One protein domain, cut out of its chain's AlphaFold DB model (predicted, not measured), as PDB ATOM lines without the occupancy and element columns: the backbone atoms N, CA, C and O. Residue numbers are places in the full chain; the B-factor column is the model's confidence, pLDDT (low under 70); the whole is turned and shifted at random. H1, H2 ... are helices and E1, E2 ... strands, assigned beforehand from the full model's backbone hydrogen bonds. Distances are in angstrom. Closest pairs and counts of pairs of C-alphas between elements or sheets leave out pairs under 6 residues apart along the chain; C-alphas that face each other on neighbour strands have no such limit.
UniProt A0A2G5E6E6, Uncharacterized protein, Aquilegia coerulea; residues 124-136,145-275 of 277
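What this domain is: This is residues 124 to 136 and 145 to 275 of the 277 residues of an uncharacterized protein of Aquilegia coerulea (UniProt A0A2G5E6E6). A small four-stranded parallel sheet sits in the middle, with H4 over one face and H3 grazing it near E4 and E3; H1 packs on H3. H2 and H5 lie away from the sheet, close to each other, and long unnamed stretches join many of the parts. The 144 printed residues hold five named helices and four named strands, along the chain H1 H2 H3 E1 E2 H4 E3 E4 H5, with sheet order E1 E2 E3 E4. The class is mixed, helices and strands, with under half of the residues in named elements. The whole is compact, with a radius of gyration of the C-alphas of 14.9 A and spans of 48 by 35 by 30 A.

Where its parts are: Find C-alpha 125 at (84.877, 97.613, 136.772); there H1, residues 125 to 136, begins and runs 16.3 A. Beyond the cut find H2, residues 145 to 157, 18.3 A, then H3, residues 173 to 183, 15.5 A. Next come E1, residues 192 to 194, 6.6 A, and E2, residues 212 to 216, 13.5 A. H4, residues 227 to 234, spans 10.9 A; E3, residues 238 to 242, 13.3 A; E4, residues 262 to 264, 6.7 A. H5, residues 270 to 273, 5.5 A, ends at C-alpha 273, (69.296, 71.967, 154.443).

How they stand to each other: Look between E2 and E3, parallel at 21 degrees: N 213 and O 238 are 2.8 A apart. E1 pairs with E2 through N 214 and O 193, 2.9 A, and E3 with E4 through N 264 and O 241, 2.8 A. H4 is on the sheet over E3, at a height of 9.0 A over the sheet, its closest C-alphas to E3 being Thr 229 and Val 239, 6.1 A; E2, H4 and E3 form a strand-helix-strand unit, two parallel neighbour strands with a helix between, its crossover right-handed. H3 only grazes the sheet, and H1 touches H3 at Leu 128 and Ser 183, their closest C-alphas, 6.0 A, at a steep tilt of 49 degrees. H2 and H5 are close but not clearly touching. Every O i to N i+4 pair is within hydrogen-bond range in H1, H2, H3 and H4; H5 is too short for one.

The domain as a whole: The C-alphas of Gly 189 and Gln 274, the two farthest apart, are 48.4 A apart. Residues 137 to 144 are not printed, and C-alphas 136 and 145 stand 17.6 A apart across that cut. The links H2 to H3, E1 to E2 and E3 to E4 are long. Read pLDDT as low at 61 residues, among them 124 to 136, 183 to 211 and 268 to 275.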
ATOM      1  N   GLU A 124      85.277 101.482 134.262       49.09
ATOM      2  CA  GLU A 124      86.269 100.839 135.110       49.09
ATOM      3  C   GLU A 124      85.489  99.929 136.076       49.09
ATOM      4  O   GLU A 124      84.701 100.452 136.879       49.09
ATOM      5  N   PRO A 125      85.655  98.591 135.997       53.47
ATOM      6  CA  PRO A 125      84.877  97.613 136.772       53.47
ATOM      7  C   PRO A 125      84.880  97.900 138.280       53.47
ATOM      8  O   PRO A 125      83.932  97.588 138.998       53.47
ATOM      9  N   SER A 126      85.929  98.580 138.745       52.81
ATOM     10  CA  SER A 126      86.131  99.021 140.119       52.81
ATOM     11  C   SER A 126      85.006  99.896 140.666       52.81
ATOM     12  O   SER A 126      84.562  99.647 141.776       52.81
ATOM     13  N   ARG A 127      84.461 100.867 139.920       57.22
ATOM     14  CA  ARG A 127      83.449 101.792 140.481       57.22
ATOM     15  C   ARG A 127      82.118 101.124 140.789       57.22
ATOM     16  O   ARG A 127      81.485 101.443 141.794       57.22
ATOM     17  N   LEU A 128      81.689 100.230 139.905       64.81
ATOM     18  CA  LEU A 128      80.454  99.482 140.089       64.81
ATOM     19  C   LEU A 128      80.621  98.458 141.210       64.81
ATOM     20  O   LEU A 128      79.768  98.364 142.088       64.81
ATOM     21  N   LEU A 129      81.760  97.762 141.220       65.25
ATOM     22  CA  LEU A 129      82.125  96.829 142.277       65.25
ATOM     23  C   LEU A 129      82.218  97.524 143.644       65.25
ATOM     24  O   LEU A 129      81.724  96.992 144.630       65.25
ATOM     25  N   ASP A 130      82.796  98.722 143.713       66.06
ATOM     26  CA  ASP A 130      82.924  99.506 144.944       66.06
ATOM     27  C   ASP A 130      81.564  99.959 145.472       66.06
ATOM     28  O   ASP A 130      81.315  99.916 146.679       66.06
ATOM     29  N   LEU A 131      80.661 100.375 144.584       67.75
ATOM     30  CA  LEU A 131      79.330 100.824 144.974       67.75
ATOM     31  C   LEU A 131      78.447  99.642 145.388       67.75
ATOM     32  O   LEU A 131      77.795  99.724 146.430       67.75
ATOM     33  N   LEU A 132      78.521  98.515 144.672       69.19
ATOM     34  CA  LEU A 132      77.902  97.256 145.087       69.19
ATOM     35  C   LEU A 132      78.430  96.799 146.449       69.19
ATOM     36  O   LEU A 132      77.631  96.556 147.348       69.19
ATOM     37  N   LYS A 133      79.754  96.777 146.648       68.44
ATOM     38  CA  LYS A 133      80.385  96.457 147.940       68.44
ATOM     39  C   LYS A 133      79.935  97.400 149.044       68.44
ATOM     40  O   LYS A 133      79.654  96.947 150.145       68.44
ATOM     41  N   THR A 134      79.846  98.698 148.772       69.19
ATOM     42  CA  THR A 134      79.403  99.694 149.759       69.19
ATOM     43  C   THR A 134      77.947  99.469 150.159       69.19
ATOM     44  O   THR A 134      77.602  99.588 151.331       69.19
ATOM     45  N   LYS A 135      77.090  99.127 149.194       65.31
ATOM     46  CA  LYS A 135      75.658  98.884 149.407       65.31
ATOM     47  C   LYS A 135      75.376  97.523 150.045       65.31
ATOM     48  O   LYS A 135      74.389  97.394 150.763       65.31
ATOM     49  N   SER A 136      76.229  96.528 149.801       63.38
ATOM     50  CA  SER A 136      76.074  95.168 150.321       63.38
ATOM     51  C   SER A 136      76.833  94.910 151.626       63.38
ATOM     52  O   SER A 136      76.524  93.956 152.335       63.38
ATOM     53  N   ILE A 145      79.949  81.001 158.374       82.81
ATOM     54  CA  ILE A 145      80.369  79.793 157.630       82.81
ATOM     55  C   ILE A 145      79.293  79.336 156.619       82.81
ATOM     56  O   ILE A 145      79.660  79.077 155.471       82.81
ATOM     57  N   PRO A 146      77.988  79.293 156.969       83.69
ATOM     58  CA  PRO A 146      76.937  78.967 156.003       83.69
ATOM     59  C   PRO A 146      76.886  79.929 154.814       83.69
ATOM     60  O   PRO A 146      76.639  79.510 153.687       83.69
ATOM     61  N   GLU A 147      77.160  81.214 155.038       83.44
ATOM     62  CA  GLU A 147      77.202  82.210 153.970       83.44
ATOM     63  C   GLU A 147      78.374  81.961 153.013       83.44
ATOM     64  O   GLU A 147      78.180  81.973 151.799       83.44
ATOM     65  N   ILE A 148      79.568  81.650 153.534       85.81
ATOM     66  CA  ILE A 148      80.736  81.276 152.714       85.81
ATOM     67  C   ILE A 148      80.414  80.038 151.866       85.81
ATOM     68  O   ILE A 148      80.656  80.022 150.658       85.81
ATOM     69  N   GLN A 149      79.814  79.016 152.480       87.00
ATOM     70  CA  GLN A 149      79.409  77.793 151.784       87.00
ATOM     71  C   GLN A 149      78.371  78.071 150.692       87.00
ATOM     72  O   GLN A 149      78.469  77.509 149.600       87.00
ATOM     73  N   ALA A 150      77.408  78.957 150.951       86.44
ATOM     74  CA  ALA A 150      76.400  79.332 149.971       86.44
ATOM     75  C   ALA A 150      77.013  80.045 148.759       86.44
ATOM     76  O   ALA A 150      76.706  79.677 147.626       86.44
ATOM     77  N   ARG A 151      77.925  81.002 148.978       88.81
ATOM     78  CA  ARG A 151      78.633  81.691 147.882       88.81
ATOM     79  C   ARG A 151      79.428  80.706 147.028       88.81
ATOM     80  O   ARG A 151      79.254  80.682 145.812       88.81
ATOM     81  N   SER A 152      80.215  79.842 147.670       89.00
ATOM     82  CA  SER A 152      81.013  78.821 146.983       89.00
ATOM     83  C   SER A 152      80.138  77.855 146.173       89.00
ATOM     84  O   SER A 152      80.453  77.544 145.023       89.00
ATOM     85  N   LYS A 153      78.995  77.425 146.728       89.12
ATOM     86  CA  LYS A 153      78.044  76.542 146.035       89.12
ATOM     87  C   LYS A 153      77.458  77.197 144.782       89.12
ATOM     88  O   LYS A 153      77.382  76.537 143.749       89.12
ATOM     89  N   VAL A 154      77.062  78.468 144.866       89.38
ATOM     90  CA  VAL A 154      76.503  79.218 143.729       89.38
ATOM     91  C   VAL A 154      77.547  79.408 142.633       89.38
ATOM     92  O   VAL A 154      77.269  79.099 141.479       89.38
ATOM     93  N   LEU A 155      78.758  79.848 142.981       90.56
ATOM     94  CA  LEU A 155      79.835  80.049 142.006       90.56
ATOM     95  C   LEU A 155      80.207  78.748 141.297       90.56
ATOM     96  O   LEU A 155      80.242  78.704 140.070       90.56
ATOM     97  N   LYS A 156      80.376  77.663 142.062       89.94
ATOM     98  CA  LYS A 156      80.676  76.342 141.506       89.94
ATOM     99  C   LYS A 156      79.585  75.857 140.557       89.94
ATOM    100  O   LYS A 156      79.912  75.287 139.527       89.94
ATOM    101  N   HIS A 157      78.313  76.076 140.891       88.50
ATOM    102  CA  HIS A 157      77.193  75.684 140.034       88.50
ATOM    103  C   HIS A 157      77.215  76.392 138.673       88.50
ATOM    104  O   HIS A 157      76.809  75.794 137.680       88.50
ATOM    105  N   PHE A 158      77.714  77.631 138.635       89.62
ATOM    106  CA  PHE A 158      77.837  78.410 137.408       89.62
ATOM    107  C   PHE A 158      79.207  78.306 136.719       89.62
ATOM    108  O   PHE A 158      79.445  78.999 135.734       89.62
ATOM    109  N   GLY A 159      80.131  77.482 137.228       90.12
ATOM    110  CA  GLY A 159      81.507  77.427 136.720       90.12
ATOM    111  C   GLY A 159      82.299  78.731 136.902       90.12
ATOM    112  O   GLY A 159      83.293  78.947 136.217       90.12
ATOM    113  N   LEU A 160      81.865  79.612 137.808       90.88
ATOM    114  CA  LEU A 160      82.465  80.927 138.043       90.88
ATOM    115  C   LEU A 160      83.453  80.892 139.215       90.88
ATOM    116  O   LEU A 160      83.394  80.009 140.076       90.88
ATOM    117  N   THR A 161      84.355  81.872 139.265       89.06
ATOM    118  CA  THR A 161      85.383  82.000 140.310       89.06
ATOM    119  C   THR A 161      85.120  83.207 141.214       89.06
ATOM    120  O   THR A 161      84.437  84.151 140.819       89.06
ATOM    121  N   GLU A 162      85.672  83.189 142.431       85.12
ATOM    122  CA  GLU A 162      85.616  84.336 143.357       85.12
ATOM    123  C   GLU A 162      86.496  85.514 142.904       85.12
ATOM    124  O   GLU A 162      86.293  86.637 143.366       85.12
ATOM    125  N   ASP A 163      87.453  85.266 142.002       85.12
ATOM    126  CA  ASP A 163      88.313  86.302 141.425       85.12
ATOM    127  C   ASP A 163      87.557  87.126 140.368       85.12
ATOM    128  O   ASP A 163      87.763  88.337 140.264       85.12
ATOM    129  N   ASP A 164      86.649  86.477 139.631       83.81
ATOM    130  CA  ASP A 164      85.883  87.090 138.542       83.81
ATOM    131  C   ASP A 164      84.508  87.605 139.002       83.81
ATOM    132  O   ASP A 164      84.014  88.609 138.488       83.81
ATOM    133  N   TYR A 165      83.881  86.939 139.982       88.06
ATOM    134  CA  TYR A 165      82.514  87.232 140.418       88.06
ATOM    135  C   TYR A 165      82.382  87.407 141.926       88.06
ATOM    136  O   TYR A 165      82.853  86.607 142.733       88.06
ATOM    137  N   GLN A 166      81.603  88.417 142.309       86.19
ATOM    138  CA  GLN A 166      81.185  88.626 143.687       86.19
ATOM    139  C   GLN A 166      79.717  88.230 143.878       86.19
ATOM    140  O   GLN A 166      78.829  88.754 143.212       86.19
ATOM    141  N   VAL A 167      79.452  87.350 144.848       87.75
ATOM    142  CA  VAL A 167      78.086  86.950 145.219       87.75
ATOM    143  C   VAL A 167      77.540  87.868 146.309       87.75
ATOM    144  O   VAL A 167      78.146  88.006 147.376       87.75
ATOM    145  N   LEU A 168      76.371  88.452 146.051       86.75
ATOM    146  CA  LEU A 168      75.630  89.304 146.979       86.75
ATOM    147  C   LEU A 168      74.274  88.668 147.285       86.75
ATOM    148  O   LEU A 168      73.582  88.216 146.375       86.75
ATOM    149  N   PHE A 169      73.886  88.645 148.560       85.94
ATOM    150  CA  PHE A 169      72.586  88.127 148.982       85.94
ATOM    151  C   PHE A 169      71.606  89.271 149.207       85.94
ATOM    152  O   PHE A 169      71.893  90.200 149.965       85.94
ATOM    153  N   THR A 170      70.433  89.180 148.585       84.38
ATOM    154  CA  THR A 170      69.317  90.096 148.819       84.38
ATOM    155  C   THR A 170      68.099  89.337 149.351       84.38
ATOM    156  O   THR A 170      67.936  88.152 149.055       84.38
ATOM    157  N   PRO A 171      67.218  89.986 150.137       80.62
ATOM    158  CA  PRO A 171      66.031  89.326 150.683       80.62
ATOM    159  C   PRO A 171      65.005  88.943 149.613       80.62
ATOM    160  O   PRO A 171      64.246  87.992 149.795       80.62
ATOM    161  N   LYS A 172      64.928  89.725 148.529       82.69
ATOM    162  CA  LYS A 172      63.967  89.542 147.439       82.69
ATOM    163  C   LYS A 172      64.628  89.764 146.084       82.69
ATOM    164  O   LYS A 172      65.570  90.548 145.961       82.69
ATOM    165  N   TYR A 173      64.043  89.149 145.058       81.81
ATOM    166  CA  TYR A 173      64.422  89.352 143.659       81.81
ATOM    167  C   TYR A 173      64.382  90.834 143.257       81.81
ATOM    168  O   TYR A 173      65.357  91.371 142.736       81.81
ATOM    169  N   LYS A 174      63.297  91.537 143.618       80.56
ATOM    170  CA  LYS A 174      63.159  92.982 143.386       80.56
ATOM    171  C   LYS A 174      64.325  93.783 143.972       80.56
ATOM    172  O   LYS A 174      64.792  94.720 143.338       80.56
ATOM    173  N   ASP A 175      64.811  93.411 145.154       80.94
ATOM    174  CA  ASP A 175      65.923  94.112 145.800       80.94
ATOM    175  C   ASP A 175      67.238  93.898 145.035       80.94
ATOM    176  O   ASP A 175      68.027  94.831 144.927       80.94
ATOM    177  N   ALA A 176      67.453  92.715 144.444       83.12
ATOM    178  CA  ALA A 176      68.605  92.459 143.576       83.12
ATOM    179  C   ALA A 176      68.544  93.296 142.293       83.12
ATOM    180  O   ALA A 176      69.519  93.947 141.925       83.12
ATOM    181  N   MET A 177      67.378  93.334 141.647       79.75
ATOM    182  CA  MET A 177      67.148  94.151 140.454       79.75
ATOM    183  C   MET A 177      67.340  95.648 140.738       79.75
ATOM    184  O   MET A 177      68.019  96.337 139.980       79.75
ATOM    185  N   MET A 178      66.799  96.151 141.855       78.38
ATOM    186  CA  MET A 178      67.017  97.534 142.290       78.38
ATOM    187  C   MET A 178      68.489  97.800 142.611       78.38
ATOM    188  O   MET A 178      68.994  98.850 142.240       78.38
ATOM    189  N   LEU A 179      69.202  96.861 143.239       79.19
ATOM    190  CA  LEU A 179      70.630  97.009 143.528       79.19
ATOM    191  C   LEU A 179      71.448  97.172 142.239       79.19
ATOM    192  O   LEU A 179      72.305  98.055 142.174       79.19
ATOM    193  N   VAL A 180      71.160  96.372 141.206       78.94
ATOM    194  CA  VAL A 180      71.760  96.528 139.871       78.94
ATOM    195  C   VAL A 180      71.380  97.888 139.280       78.94
ATOM    196  O   VAL A 180      72.259  98.626 138.844       78.94
ATOM    197  N   GLY A 181      70.098  98.261 139.331       72.31
ATOM    198  CA  GLY A 181      69.598  99.536 138.815       72.31
ATOM    199  C   GLY A 181      70.219 100.774 139.481       72.31
ATOM    200  O   GLY A 181      70.600 101.727 138.814       72.31
ATOM    201  N   GLU A 182      70.381 100.773 140.799       72.12
ATOM    202  CA  GLU A 182      71.000 101.886 141.528       72.12
ATOM    203  C   GLU A 182      72.509 101.976 141.301       72.12
ATOM    204  O   GLU A 182      73.088 103.062 141.380       72.12
ATOM    205  N   SER A 183      73.155 100.829 141.081       69.69
ATOM    206  CA  SER A 183      74.614 100.744 141.019       69.69
ATOM    207  C   SER A 183      75.171 100.927 139.619       69.69
ATOM    208  O   SER A 183      76.321 101.340 139.449       69.69
ATOM    209  N   TYR A 184      74.360 100.620 138.612       68.44
ATOM    210  CA  TYR A 184      74.754 100.726 137.227       68.44
ATOM    211  C   TYR A 184      74.678 102.194 136.764       68.44
ATOM    212  O   TYR A 184      73.654 102.857 136.939       68.44
ATOM    213  N   PRO A 185      75.762 102.758 136.206       61.31
ATOM    214  CA  PRO A 185      75.878 104.197 135.989       61.31
ATOM    215  C   PRO A 185      75.164 104.629 134.706       61.31
ATOM    216  O   PRO A 185      75.764 104.809 133.648       61.31
ATOM    217  N   PHE A 186      73.854 104.788 134.812       60.75
ATOM    218  CA  PHE A 186      72.993 105.308 133.758       60.75
ATOM    219  C   PHE A 186      73.307 106.806 133.460       60.75
ATOM    220  O   PHE A 186      73.301 107.640 134.367       60.75
ATOM    221  N   PHE A 187      73.595 107.174 132.198       51.16
ATOM    222  CA  PHE A 187      73.902 108.545 131.727       51.16
ATOM    223  C   PHE A 187      73.193 108.907 130.413       51.16
ATOM    224  O   PHE A 187      73.275 108.153 129.455       51.16
ATOM    225  N   ARG A 188      72.627 110.119 130.281       39.12
ATOM    226  CA  ARG A 188      71.917 110.631 129.078       39.12
ATOM    227  C   ARG A 188      72.434 110.119 127.703       39.12
ATOM    228  O   ARG A 188      73.425 110.640 127.205       39.12
ATOM    229  N   GLY A 189      71.695 109.205 127.049       40.84
ATOM    230  CA  GLY A 189      71.841 108.835 125.618       40.84
ATOM    231  C   GLY A 189      71.801 107.345 125.170       40.84
ATOM    232  O   GLY A 189      72.219 107.077 124.054       40.84
ATOM    233  N   ASN A 190      71.332 106.371 125.962       53.50
ATOM    234  CA  ASN A 190      71.547 104.917 125.797       53.50
ATOM    235  C   ASN A 190      70.333 104.026 126.206       53.50
ATOM    236  O   ASN A 190      69.343 104.507 126.746       53.50
ATOM    237  N   PHE A 191      70.416 102.705 125.992       52.97
ATOM    238  CA  PHE A 191      69.247 101.818 125.826       52.97
ATOM    239  C   PHE A 191      69.215 100.629 126.807       52.97
ATOM    240  O   PHE A 191      70.219  99.946 126.959       52.97
ATOM    241  N   TYR A 192      68.064 100.333 127.414       56.16
ATOM    242  CA  TYR A 192      67.825  99.110 128.195       56.16
ATOM    243  C   TYR A 192      66.859  98.208 127.422       56.16
ATOM    244  O   TYR A 192      65.783  98.657 127.027       56.16
ATOM    245  N   LEU A 193      67.263  96.960 127.173       58.69
ATOM    246  CA  LEU A 193      66.458  95.959 126.478       58.69
ATOM    247  C   LEU A 193      66.247  94.780 127.419       58.69
ATOM    248  O   LEU A 193      67.212  94.139 127.825       58.69
ATOM    249  N   THR A 194      64.990  94.488 127.729       62.53
ATOM    250  CA  THR A 194      64.611  93.335 128.541       62.53
ATOM    251  C   THR A 194      63.660  92.442 127.767       62.53
ATOM    252  O   THR A 194      62.763  92.921 127.070       62.53
ATOM    253  N   ILE A 195      63.856  91.140 127.908       64.75
ATOM    254  CA  ILE A 195      62.869  90.120 127.538       64.75
ATOM    255  C   ILE A 195      62.375  89.348 128.771       64.75
ATOM    256  O   ILE A 195      61.712  88.321 128.648       64.75
ATOM    257  N   ILE A 196      62.709  89.833 129.970       64.19
ATOM    258  CA  ILE A 196      62.184  89.312 131.229       64.19
ATOM    259  C   ILE A 196      60.731  89.784 131.346       64.19
ATOM    260  O   ILE A 196      60.446  90.982 131.400       64.19
ATOM    261  N   HIS A 197      59.802  88.831 131.353       57.44
ATOM    262  CA  HIS A 197      58.368  89.089 131.432       57.44
ATOM    263  C   HIS A 197      57.896  89.116 132.896       57.44
ATOM    264  O   HIS A 197      57.287  88.162 133.367       57.44
ATOM    265  N   GLU A 198      58.158  90.211 133.614       59.00
ATOM    266  CA  GLU A 198      57.532  90.494 134.918       59.00
ATOM    267  C   GLU A 198      56.496  91.627 134.813       59.00
ATOM    268  O   GLU A 198      56.610  92.504 133.955       59.00
ATOM    269  N   GLU A 199      55.491  91.643 135.704       46.47
ATOM    270  CA  GLU A 199      54.465  92.706 135.752       46.47
ATOM    271  C   GLU A 199      55.060  94.100 136.036       46.47
ATOM    272  O   GLU A 199      54.482  95.108 135.625       46.47
ATOM    273  N   VAL A 200      56.216  94.172 136.716       53.25
ATOM    274  CA  VAL A 200      56.912  95.426 137.042       53.25
ATOM    275  C   VAL A 200      58.422  95.269 136.856       53.25
ATOM    276  O   VAL A 200      59.138  94.786 137.728       53.25
ATOM    277  N   ASP A 201      58.921  95.750 135.723       61.62
ATOM    278  CA  ASP A 201      60.348  95.837 135.407       61.62
ATOM    279  C   ASP A 201      60.998  96.987 136.195       61.62
ATOM    280  O   ASP A 201      61.037  98.136 135.757       61.62
ATOM    281  N   CYS A 202      61.464  96.686 137.404       58.25
ATOM    282  CA  CYS A 202      61.968  97.689 138.345       58.25
ATOM    283  C   CYS A 202      63.309  98.324 137.945       58.25
ATOM    284  O   CYS A 202      63.615  99.409 138.429       58.25
ATOM    285  N   ILE A 203      64.076  97.730 137.020       56.84
ATOM    286  CA  ILE A 203      65.259  98.389 136.436       56.84
ATOM    287  C   ILE A 203      64.832  99.539 135.527       56.84
ATOM    288  O   ILE A 203      65.540 100.541 135.444       56.84
ATOM    289  N   ARG A 204      63.655  99.453 134.896       59.78
ATOM    290  CA  ARG A 204      63.134 100.492 133.999       59.78
ATOM    291  C   ARG A 204      63.053 101.867 134.651       59.78
ATOM    292  O   ARG A 204      63.271 102.864 133.972       59.78
ATOM    293  N   GLU A 205      62.763 101.920 135.949       52.12
ATOM    294  CA  GLU A 205      62.697 103.174 136.712       52.12
ATOM    295  C   GLU A 205      64.073 103.853 136.832       52.12
ATOM    296  O   GLU A 205      64.156 105.080 136.858       52.12
ATOM    297  N   PHE A 206      65.152 103.065 136.840       48.19
ATOM    298  CA  PHE A 206      66.538 103.537 136.910       48.19
ATOM    299  C   PHE A 206      67.186 103.676 135.533       48.19
ATOM    300  O   PHE A 206      68.119 104.466 135.371       48.19
ATOM    301  N   ALA A 207      66.673 102.938 134.542       48.62
ATOM    302  CA  ALA A 207      67.183 102.837 133.184       48.62
ATOM    303  C   ALA A 207      67.010 104.147 132.416       48.62
ATOM    304  O   ALA A 207      66.198 104.303 131.508       48.62
ATOM    305  N   THR A 208      67.860 105.100 132.753       46.44
ATOM    306  CA  THR A 208      68.117 106.282 131.954       46.44
ATOM    307  C   THR A 208      69.573 106.256 131.550       46.44
ATOM    308  O   THR A 208      70.332 107.176 131.831       46.44
ATOM    309  N   LEU A 209      69.896 105.217 130.770       55.47
ATOM    310  CA  LEU A 209      70.844 105.307 129.670       55.47
ATOM    311  C   LEU A 209      72.259 104.708 129.966       55.47
ATOM    312  O   LEU A 209      73.249 105.418 130.066       55.47
ATOM    313  N   THR A 210      72.378 103.372 129.864       50.94
ATOM    314  CA  THR A 210      73.585 102.564 129.499       50.94
ATOM    315  C   THR A 210      73.105 101.259 128.827       50.94
ATOM    316  O   THR A 210      71.994 100.830 129.121       50.94
ATOM    317  N   ARG A 211      73.877 100.642 127.907       69.06
ATOM    318  CA  ARG A 211      73.453  99.424 127.173       69.06
ATOM    319  C   ARG A 211      73.441  98.204 128.091       69.06
ATOM    320  O   ARG A 211      74.489  97.602 128.308       69.06
ATOM    321  N   LEU A 212      72.287  97.889 128.667       73.31
ATOM    322  CA  LEU A 212      72.073  96.697 129.489       73.31
ATOM    323  C   LEU A 212      71.035  95.810 128.803       73.31
ATOM    324  O   LEU A 212      69.919  96.255 128.528       73.31
ATOM    325  N   PHE A 213      71.427  94.579 128.500       79.06
ATOM    326  CA  PHE A 213      70.555  93.549 127.962       79.06
ATOM    327  C   PHE A 213      70.217  92.560 129.071       79.06
ATOM    328  O   PHE A 213      71.121  91.939 129.628       79.06
ATOM    329  N   SER A 214      68.935  92.419 129.399       83.06
ATOM    330  CA  SER A 214      68.475  91.458 130.396       83.06
ATOM    331  C   SER A 214      67.596  90.370 129.786       83.06
ATOM    332  O   SER A 214      66.677  90.641 129.006       83.06
ATOM    333  N   TYR A 215      67.894  89.116 130.125       78.94
ATOM    334  CA  TYR A 215      67.136  87.969 129.637       78.94
ATOM    335  C   TYR A 215      67.146  86.800 130.626       78.94
ATOM    336  O   TYR A 215      68.128  86.634 131.352       78.94
ATOM    337  N   PRO A 216      66.079  85.985 130.660       83.19
ATOM    338  CA  PRO A 216      66.050  84.793 131.489       83.19
ATOM    339  C   PRO A 216      66.876  83.668 130.857       83.19
ATOM    340  O   PRO A 216      66.872  83.488 129.642       83.19
ATOM    341  N   ALA A 217      67.561  82.880 131.682       83.56
ATOM    342  CA  ALA A 217      68.229  81.651 131.261       83.56
ATOM    343  C   ALA A 217      67.213  80.565 130.887       83.56
ATOM    344  O   ALA A 217      67.468  79.757 129.999       83.56
ATOM    345  N   GLU A 218      66.047  80.573 131.533       80.06
ATOM    346  CA  GLU A 218      64.933  79.670 131.268       80.06
ATOM    347  C   GLU A 218      63.615  80.432 131.431       80.06
ATOM    348  O   GLU A 218      63.437  81.182 132.389       80.06
ATOM    349  N   ALA A 219      62.705  80.283 130.468       72.94
ATOM    350  CA  ALA A 219      61.341  80.777 130.595       72.94
ATOM    351  C   ALA A 219      60.355  79.761 130.026       72.94
ATOM    352  O   ALA A 219      60.529  79.272 128.906       72.94
ATOM    353  N   ASN A 220      59.281  79.495 130.771       69.44
ATOM    354  CA  ASN A 220      58.210  78.578 130.378       69.44
ATOM    355  C   ASN A 220      58.729  77.187 129.949       69.44
ATOM    356  O   ASN A 220      58.223  76.609 128.986       69.44
ATOM    357  N   GLY A 221      59.759  76.661 130.621       66.44
ATOM    358  CA  GLY A 221      60.375  75.365 130.322       66.44
ATOM    359  C   GLY A 221      61.329  75.367 129.125       66.44
ATOM    360  O   GLY A 221      61.784  74.305 128.709       66.44
ATOM    361  N   THR A 222      61.622  76.533 128.541       67.19
ATOM    362  CA  THR A 222      62.581  76.674 127.437       67.19
ATOM    363  C   THR A 222      63.846  77.363 127.926       67.19
ATOM    364  O   THR A 222      63.797  78.518 128.349       67.19
ATOM    365  N   CYS A 223      64.987  76.681 127.816       74.38
ATOM    366  CA  CYS A 223      66.295  77.260 128.111       74.38
ATOM    367  C   CYS A 223      66.795  78.111 126.937       74.38
ATOM    368  O   CYS A 223      66.818  77.660 125.788       74.38
ATOM    369  N   TYR A 224      67.236  79.331 127.225       74.19
ATOM    370  CA  TYR A 224      67.854  80.221 126.251       74.19
ATOM    371  C   TYR A 224      69.352  79.945 126.123       74.19
ATOM    372  O   TYR A 224      70.026  79.554 127.074       74.19
ATOM    373  N   SER A 225      69.897  80.162 124.925       75.50
ATOM    374  CA  SER A 225      71.330  79.989 124.681       75.50
ATOM    375  C   SER A 225      72.138  81.118 125.317       75.50
ATOM    376  O   SER A 225      71.903  82.293 125.034       75.50
ATOM    377  N   MET A 226      73.166  80.756 126.089       81.12
ATOM    378  CA  MET A 226      74.097  81.716 126.698       81.12
ATOM    379  C   MET A 226      74.957  82.464 125.668       81.12
ATOM    380  O   MET A 226      75.545  83.496 125.985       81.12
ATOM    381  N   HIS A 227      74.973  82.016 124.406       72.31
ATOM    382  CA  HIS A 227      75.632  82.720 123.302       72.31
ATOM    383  C   HIS A 227      75.123  84.159 123.123       72.31
ATOM    384  O   HIS A 227      75.846  85.020 122.621       72.31
ATOM    385  N   TRP A 228      73.898  84.444 123.573       71.38
ATOM    386  CA  TRP A 228      73.342  85.795 123.566       71.38
ATOM    387  C   TRP A 228      74.162  86.773 124.399       71.38
ATOM    388  O   TRP A 228      74.261  87.940 124.028       71.38
ATOM    389  N   THR A 229      74.802  86.296 125.466       75.44
ATOM    390  CA  THR A 229      75.712  87.107 126.272       75.44
ATOM    391  C   THR A 229      76.906  87.572 125.438       75.44
ATOM    392  O   THR A 229      77.160  88.768 125.331       75.44
ATOM    393  N   THR A 230      77.580  86.645 124.750       74.56
ATOM    394  CA  THR A 230      78.729  86.971 123.891       74.56
ATOM    395  C   THR A 230      78.347  87.913 122.755       74.56
ATOM    396  O   THR A 230      79.091  88.840 122.443       74.56
ATOM    397  N   GLU A 231      77.189  87.712 122.129       66.62
ATOM    398  CA  GLU A 231      76.750  88.578 121.034       66.62
ATOM    399  C   GLU A 231      76.371  89.986 121.525       66.62
ATOM    400  O   GLU A 231      76.696  90.983 120.878       66.62
ATOM    401  N   ALA A 232      75.759  90.099 122.707       69.81
ATOM    402  CA  ALA A 232      75.501  91.383 123.349       69.81
ATOM    403  C   ALA A 232      76.815  92.134 123.640       69.81
ATOM    404  O   ALA A 232      76.949  93.302 123.260       69.81
ATOM    405  N   HIS A 233      77.826  91.450 124.188       75.75
ATOM    406  CA  HIS A 233      79.156  92.032 124.413       75.75
ATOM    407  C   HIS A 233      79.812  92.530 123.120       75.75
ATOM    408  O   HIS A 233      80.364  93.630 123.102       75.75
ATOM    409  N   ARG A 234      79.697  91.784 122.008       65.88
ATOM    410  CA  ARG A 234      80.212  92.207 120.684       65.88
ATOM    411  C   ARG A 234      79.575  93.499 120.181       65.88
ATOM    412  O   ARG A 234      80.214  94.249 119.450       65.88
ATOM    413  N   ASN A 235      78.346  93.777 120.606       59.34
ATOM    414  CA  ASN A 235      77.616  95.005 120.299       59.34
ATOM    415  C   ASN A 235      77.768  96.084 121.393       59.34
ATOM    416  O   ASN A 235      77.037  97.083 121.395       59.34
ATOM    417  N   SER A 236      78.712  95.895 122.322       67.69
ATOM    418  CA  SER A 236      78.993  96.790 123.451       67.69
ATOM    419  C   SER A 236      77.812  96.949 124.415       67.69
ATOM    420  O   SER A 236      77.523  98.053 124.882       67.69
ATOM    421  N   TRP A 237      77.098  95.854 124.682       75.19
ATOM    422  CA  TRP A 237      76.091  95.763 125.738       75.19
ATOM    423  C   TRP A 237      76.647  94.976 126.916       75.19
ATOM    424  O   TRP A 237      77.284  93.952 126.703       75.19
ATOM    425  N   HIS A 238      76.345  95.420 128.133       81.19
ATOM    426  CA  HIS A 238      76.482  94.588 129.325       81.19
ATOM    427  C   HIS A 238      75.231  93.723 129.490       81.19
ATOM    428  O   HIS A 238      74.156  94.066 128.989       81.19
ATOM    429  N   VAL A 239      75.363  92.606 130.193       83.81
ATOM    430  CA  VAL A 239      74.349  91.555 130.244       83.81
ATOM    431  C   VAL A 239      73.950  91.244 131.678       83.81
ATOM    432  O   VAL A 239      74.793  90.932 132.512       83.81
ATOM    433  N   LEU A 240      72.645  91.280 131.940       88.00
ATOM    434  CA  LEU A 240      72.017  90.779 133.158       88.00
ATOM    435  C   LEU A 240      71.270  89.483 132.836       88.00
ATOM    436  O   LEU A 240      70.176  89.503 132.277       88.00
ATOM    437  N   LEU A 241      71.870  88.352 133.185       89.75
ATOM    438  CA  LEU A 241      71.261  87.041 133.010       89.75
ATOM    439  C   LEU A 241      70.402  86.693 134.229       89.75
ATOM    440  O   LEU A 241      70.916  86.592 135.343       89.75
ATOM    441  N   ASP A 242      69.114  86.444 134.027       89.81
ATOM    442  CA  ASP A 242      68.241  85.926 135.077       89.81
ATOM    443  C   ASP A 242      68.234  84.390 135.082       89.81
ATOM    444  O   ASP A 242      67.539  83.742 134.304       89.81
ATOM    445  N   ALA A 243      69.025  83.789 135.973       89.81
ATOM    446  CA  ALA A 243      69.129  82.341 136.157       89.81
ATOM    447  C   ALA A 243      68.196  81.808 137.263       89.81
ATOM    448  O   ALA A 243      68.422  80.720 137.813       89.81
ATOM    449  N   THR A 244      67.149  82.561 137.613       87.25
ATOM    450  CA  THR A 244      66.183  82.181 138.652       87.25
ATOM    451  C   THR A 244      65.415  80.903 138.309       87.25
ATOM    452  O   THR A 244      65.192  80.104 139.213       87.25
ATOM    453  N   GLY A 245      65.096  80.663 137.032       80.19
ATOM    454  CA  GLY A 245      64.411  79.438 136.579       80.19
ATOM    455  C   GLY A 245      65.252  78.155 136.665       80.19
ATOM    456  O   GLY A 245      64.722  77.054 136.743       80.19
ATOM    457  N   ILE A 246      66.582  78.272 136.735       83.19
ATOM    458  CA  ILE A 246      67.472  77.102 136.786       83.19
ATOM    459  C   ILE A 246      67.386  76.425 138.165       83.19
ATOM    460  O   ILE A 246      67.340  77.102 139.190       83.19
ATOM    461  N   VAL A 247      67.438  75.098 138.254       80.94
ATOM    462  CA  VAL A 247      67.446  74.397 139.553       80.94
ATOM    463  C   VAL A 247      68.883  74.175 140.033       80.94
ATOM    464  O   VAL A 247      69.728  73.643 139.315       80.94
ATOM    465  N   LEU A 248      69.189  74.568 141.276       75.06
ATOM    466  CA  LEU A 248      70.517  74.343 141.856       75.06
ATOM    467  C   LEU A 248      70.751  72.855 142.147       75.06
ATOM    468  O   LEU A 248      70.148  72.302 143.062       75.06
ATOM    469  N   GLY A 249      71.718  72.253 141.455       65.94
ATOM    470  CA  GLY A 249      72.245  70.918 141.763       65.94
ATOM    471  C   GLY A 249      71.879  69.819 140.766       65.94
ATOM    472  O   GLY A 249      72.585  68.816 140.740       65.94
ATOM    473  N   GLU A 250      70.860  70.017 139.930       64.94
ATOM    474  CA  GLU A 250      70.512  69.075 138.852       64.94
ATOM    475  C   GLU A 250      71.116  69.502 137.508       64.94
ATOM    476  O   GLU A 250      71.765  68.691 136.850       64.94
ATOM    477  N   ASP A 251      71.032  70.792 137.163       64.25
ATOM    478  CA  ASP A 251      71.537  71.328 135.896       64.25
ATOM    479  C   ASP A 251      72.777  72.200 136.113       64.25
ATOM    480  O   ASP A 251      72.681  73.330 136.581       64.25
ATOM    481  N   HIS A 252      73.972  71.703 135.785       72.12
ATOM    482  CA  HIS A 252      75.186  72.526 135.845       72.12
ATOM    483  C   HIS A 252      75.234  73.492 134.652       72.12
ATOM    484  O   HIS A 252      75.590  73.095 133.540       72.12
ATOM    485  N   LEU A 253      74.906  74.765 134.877       83.31
ATOM    486  CA  LEU A 253      74.976  75.808 133.853       83.31
ATOM    487  C   LEU A 253      76.338  76.506 133.897       83.31
ATOM    488  O   LEU A 253      76.511  77.473 134.626       83.31
ATOM    489  N   ASP A 254      77.305  76.043 133.108       87.38
ATOM    490  CA  ASP A 254      78.618  76.697 133.038       87.38
ATOM    491  C   ASP A 254      78.537  78.036 132.278       87.38
ATOM    492  O   ASP A 254      78.292  78.079 131.071       87.38
ATOM    493  N   LEU A 255      78.738  79.136 133.003       89.81
ATOM    494  CA  LEU A 255      78.735  80.502 132.485       89.81
ATOM    495  C   LEU A 255      80.144  81.018 132.175       89.81
ATOM    496  O   LEU A 255      80.271  82.088 131.572       89.81
ATOM    497  N   SER A 256      81.196  80.265 132.519       88.81
ATOM    498  CA  SER A 256      82.590  80.655 132.280       88.81
ATOM    499  C   SER A 256      82.934  81.014 130.824       88.81
ATOM    500  O   SER A 256      83.763  81.912 130.646       88.81
ATOM    501  N   PRO A 257      82.307  80.433 129.771       87.38
ATOM    502  CA  PRO A 257      82.625  80.793 128.386       87.38
ATOM    503  C   PRO A 257      82.060  82.148 127.952       87.38
ATOM    504  O   PRO A 257      82.538  82.735 126.982       87.38
ATOM    505  N   HIS A 258      81.004  82.614 128.619       85.25
ATOM    506  CA  HIS A 258      80.203  83.753 128.169       85.25
ATOM    507  C   HIS A 258      80.262  84.950 129.120       85.25
ATOM    508  O   HIS A 258      80.114  86.073 128.658       85.25
ATOM    509  N   GLN A 259      80.488  84.707 130.412       89.38
ATOM    510  CA  GLN A 259      80.757  85.711 131.448       89.38
ATOM    511  C   GLN A 259      79.785  86.907 131.452       89.38
ATOM    512  O   GLN A 259      80.198  88.042 131.220       89.38
ATOM    513  N   PRO A 260      78.479  86.691 131.702       89.75
ATOM    514  CA  PRO A 260      77.524  87.794 131.832       89.75
ATOM    515  C   PRO A 260      77.926  88.753 132.961       89.75
ATOM    516  O   PRO A 260      78.377  88.311 134.014       89.75
ATOM    517  N   ASP A 261      77.724  90.056 132.774       88.31
ATOM    518  CA  ASP A 261      78.143  91.086 133.739       88.31
ATOM    519  C   ASP A 261      77.400  90.990 135.078       88.31
ATOM    520  O   ASP A 261      77.942  91.311 136.135       88.31
ATOM    521  N   PHE A 262      76.154  90.519 135.035       90.44
ATOM    522  CA  PHE A 262      75.327  90.269 136.203       90.44
ATOM    523  C   PHE A 262      74.575  88.950 136.048       90.44
ATOM    524  O   PHE A 262      74.065  88.635 134.972       90.44
ATOM    525  N   VAL A 263      74.446  88.208 137.148       91.25
ATOM    526  CA  VAL A 263      73.647  86.981 137.217       91.25
ATOM    527  C   VAL A 263      72.687  87.087 138.391       91.25
ATOM    528  O   VAL A 263      73.116  87.302 139.526       91.25
ATOM    529  N   LEU A 264      71.392  86.927 138.130       90.81
ATOM    530  CA  LEU A 264      70.379  86.816 139.174       90.81
ATOM    531  C   LEU A 264      70.094  85.358 139.463       90.81
ATOM    532  O   LEU A 264      69.975  84.531 138.558       90.81
ATOM    533  N   LYS A 265      69.978  85.053 140.751       89.94
ATOM    534  CA  LYS A 265      69.656  83.715 141.204       89.94
ATOM    535  C   LYS A 265      68.803  83.749 142.462       89.94
ATOM    536  O   LYS A 265      69.249  84.249 143.491       89.94
ATOM    537  N   SER A 266      67.616  83.149 142.393       86.12
ATOM    538  CA  SER A 266      66.863  82.795 143.596       86.12
ATOM    539  C   SER A 266      67.449  81.545 144.250       86.12
ATOM    540  O   SER A 266      67.823  80.579 143.577       86.12
ATOM    541  N   LEU A 267      67.530  81.577 145.576       80.00
ATOM    542  CA  LEU A 267      67.956  80.460 146.402       80.00
ATOM    543  C   LEU A 267      66.744  79.893 147.128       80.00
ATOM    544  O   LEU A 267      66.216  80.535 148.032       80.00
ATOM    545  N   ASP A 268      66.349  78.669 146.791       68.00
ATOM    546  CA  ASP A 268      65.402  77.943 147.626       68.00
ATOM    547  C   ASP A 268      66.122  77.387 148.852       68.00
ATOM    548  O   ASP A 268      67.062  76.589 148.753       68.00
ATOM    549  N   THR A 269      65.666  77.799 150.034       55.78
ATOM    550  CA  THR A 269      66.240  77.442 151.340       55.78
ATOM    551  C   THR A 269      66.277  75.925 151.575       55.78
ATOM    552  O   THR A 269      67.119  75.435 152.326       55.78
ATOM    553  N   SER A 270      65.413  75.160 150.898       52.09
ATOM    554  CA  SER A 270      65.378  73.691 150.944       52.09
ATOM    555  C   SER A 270      66.660  73.045 150.403       52.09
ATOM    556  O   SER A 270      67.114  72.035 150.941       52.09
ATOM    557  N   SER A 271      67.298  73.662 149.404       50.59
ATOM    558  CA  SER A 271      68.508  73.141 148.754       50.59
ATOM    559  C   SER A 271      69.773  73.241 149.621       50.59
ATOM    560  O   SER A 271      70.800  72.644 149.291       50.59
ATOM    561  N   PHE A 272      69.726  73.978 150.735       49.59
ATOM    562  CA  PHE A 272      70.852  74.147 151.662       49.59
ATOM    563  C   PHE A 272      70.737  73.279 152.919       49.59
ATOM    564  O   PHE A 272      71.756  72.984 153.539       49.59
ATOM    565  N   ILE A 273      69.531  72.818 153.265       43.41
ATOM    566  CA  ILE A 273      69.296  71.967 154.443       43.41
ATOM    567  C   ILE A 273      69.753  70.520 154.185       43.41
ATOM    568  O   ILE A 273      70.235  69.862 155.099       43.41
ATOM    569  N   GLN A 274      69.710  70.042 152.938       39.56
ATOM    570  CA  GLN A 274      70.110  68.668 152.586       39.56
ATOM    571  C   GLN A 274      71.630  68.408 152.561       39.56
ATOM    572  O   GLN A 274      72.044  67.283 152.315       39.56
ATOM    573  N   ALA A 275      72.479  69.414 152.803       40.38
ATOM    574  CA  ALA A 275      73.940  69.244 152.830       40.38
ATOM    575  C   ALA A 275      74.523  69.113 154.256       40.38
ATOM    576  O   ALA A 275      75.736  69.229 154.433       40.38
TER     577      ALA A 275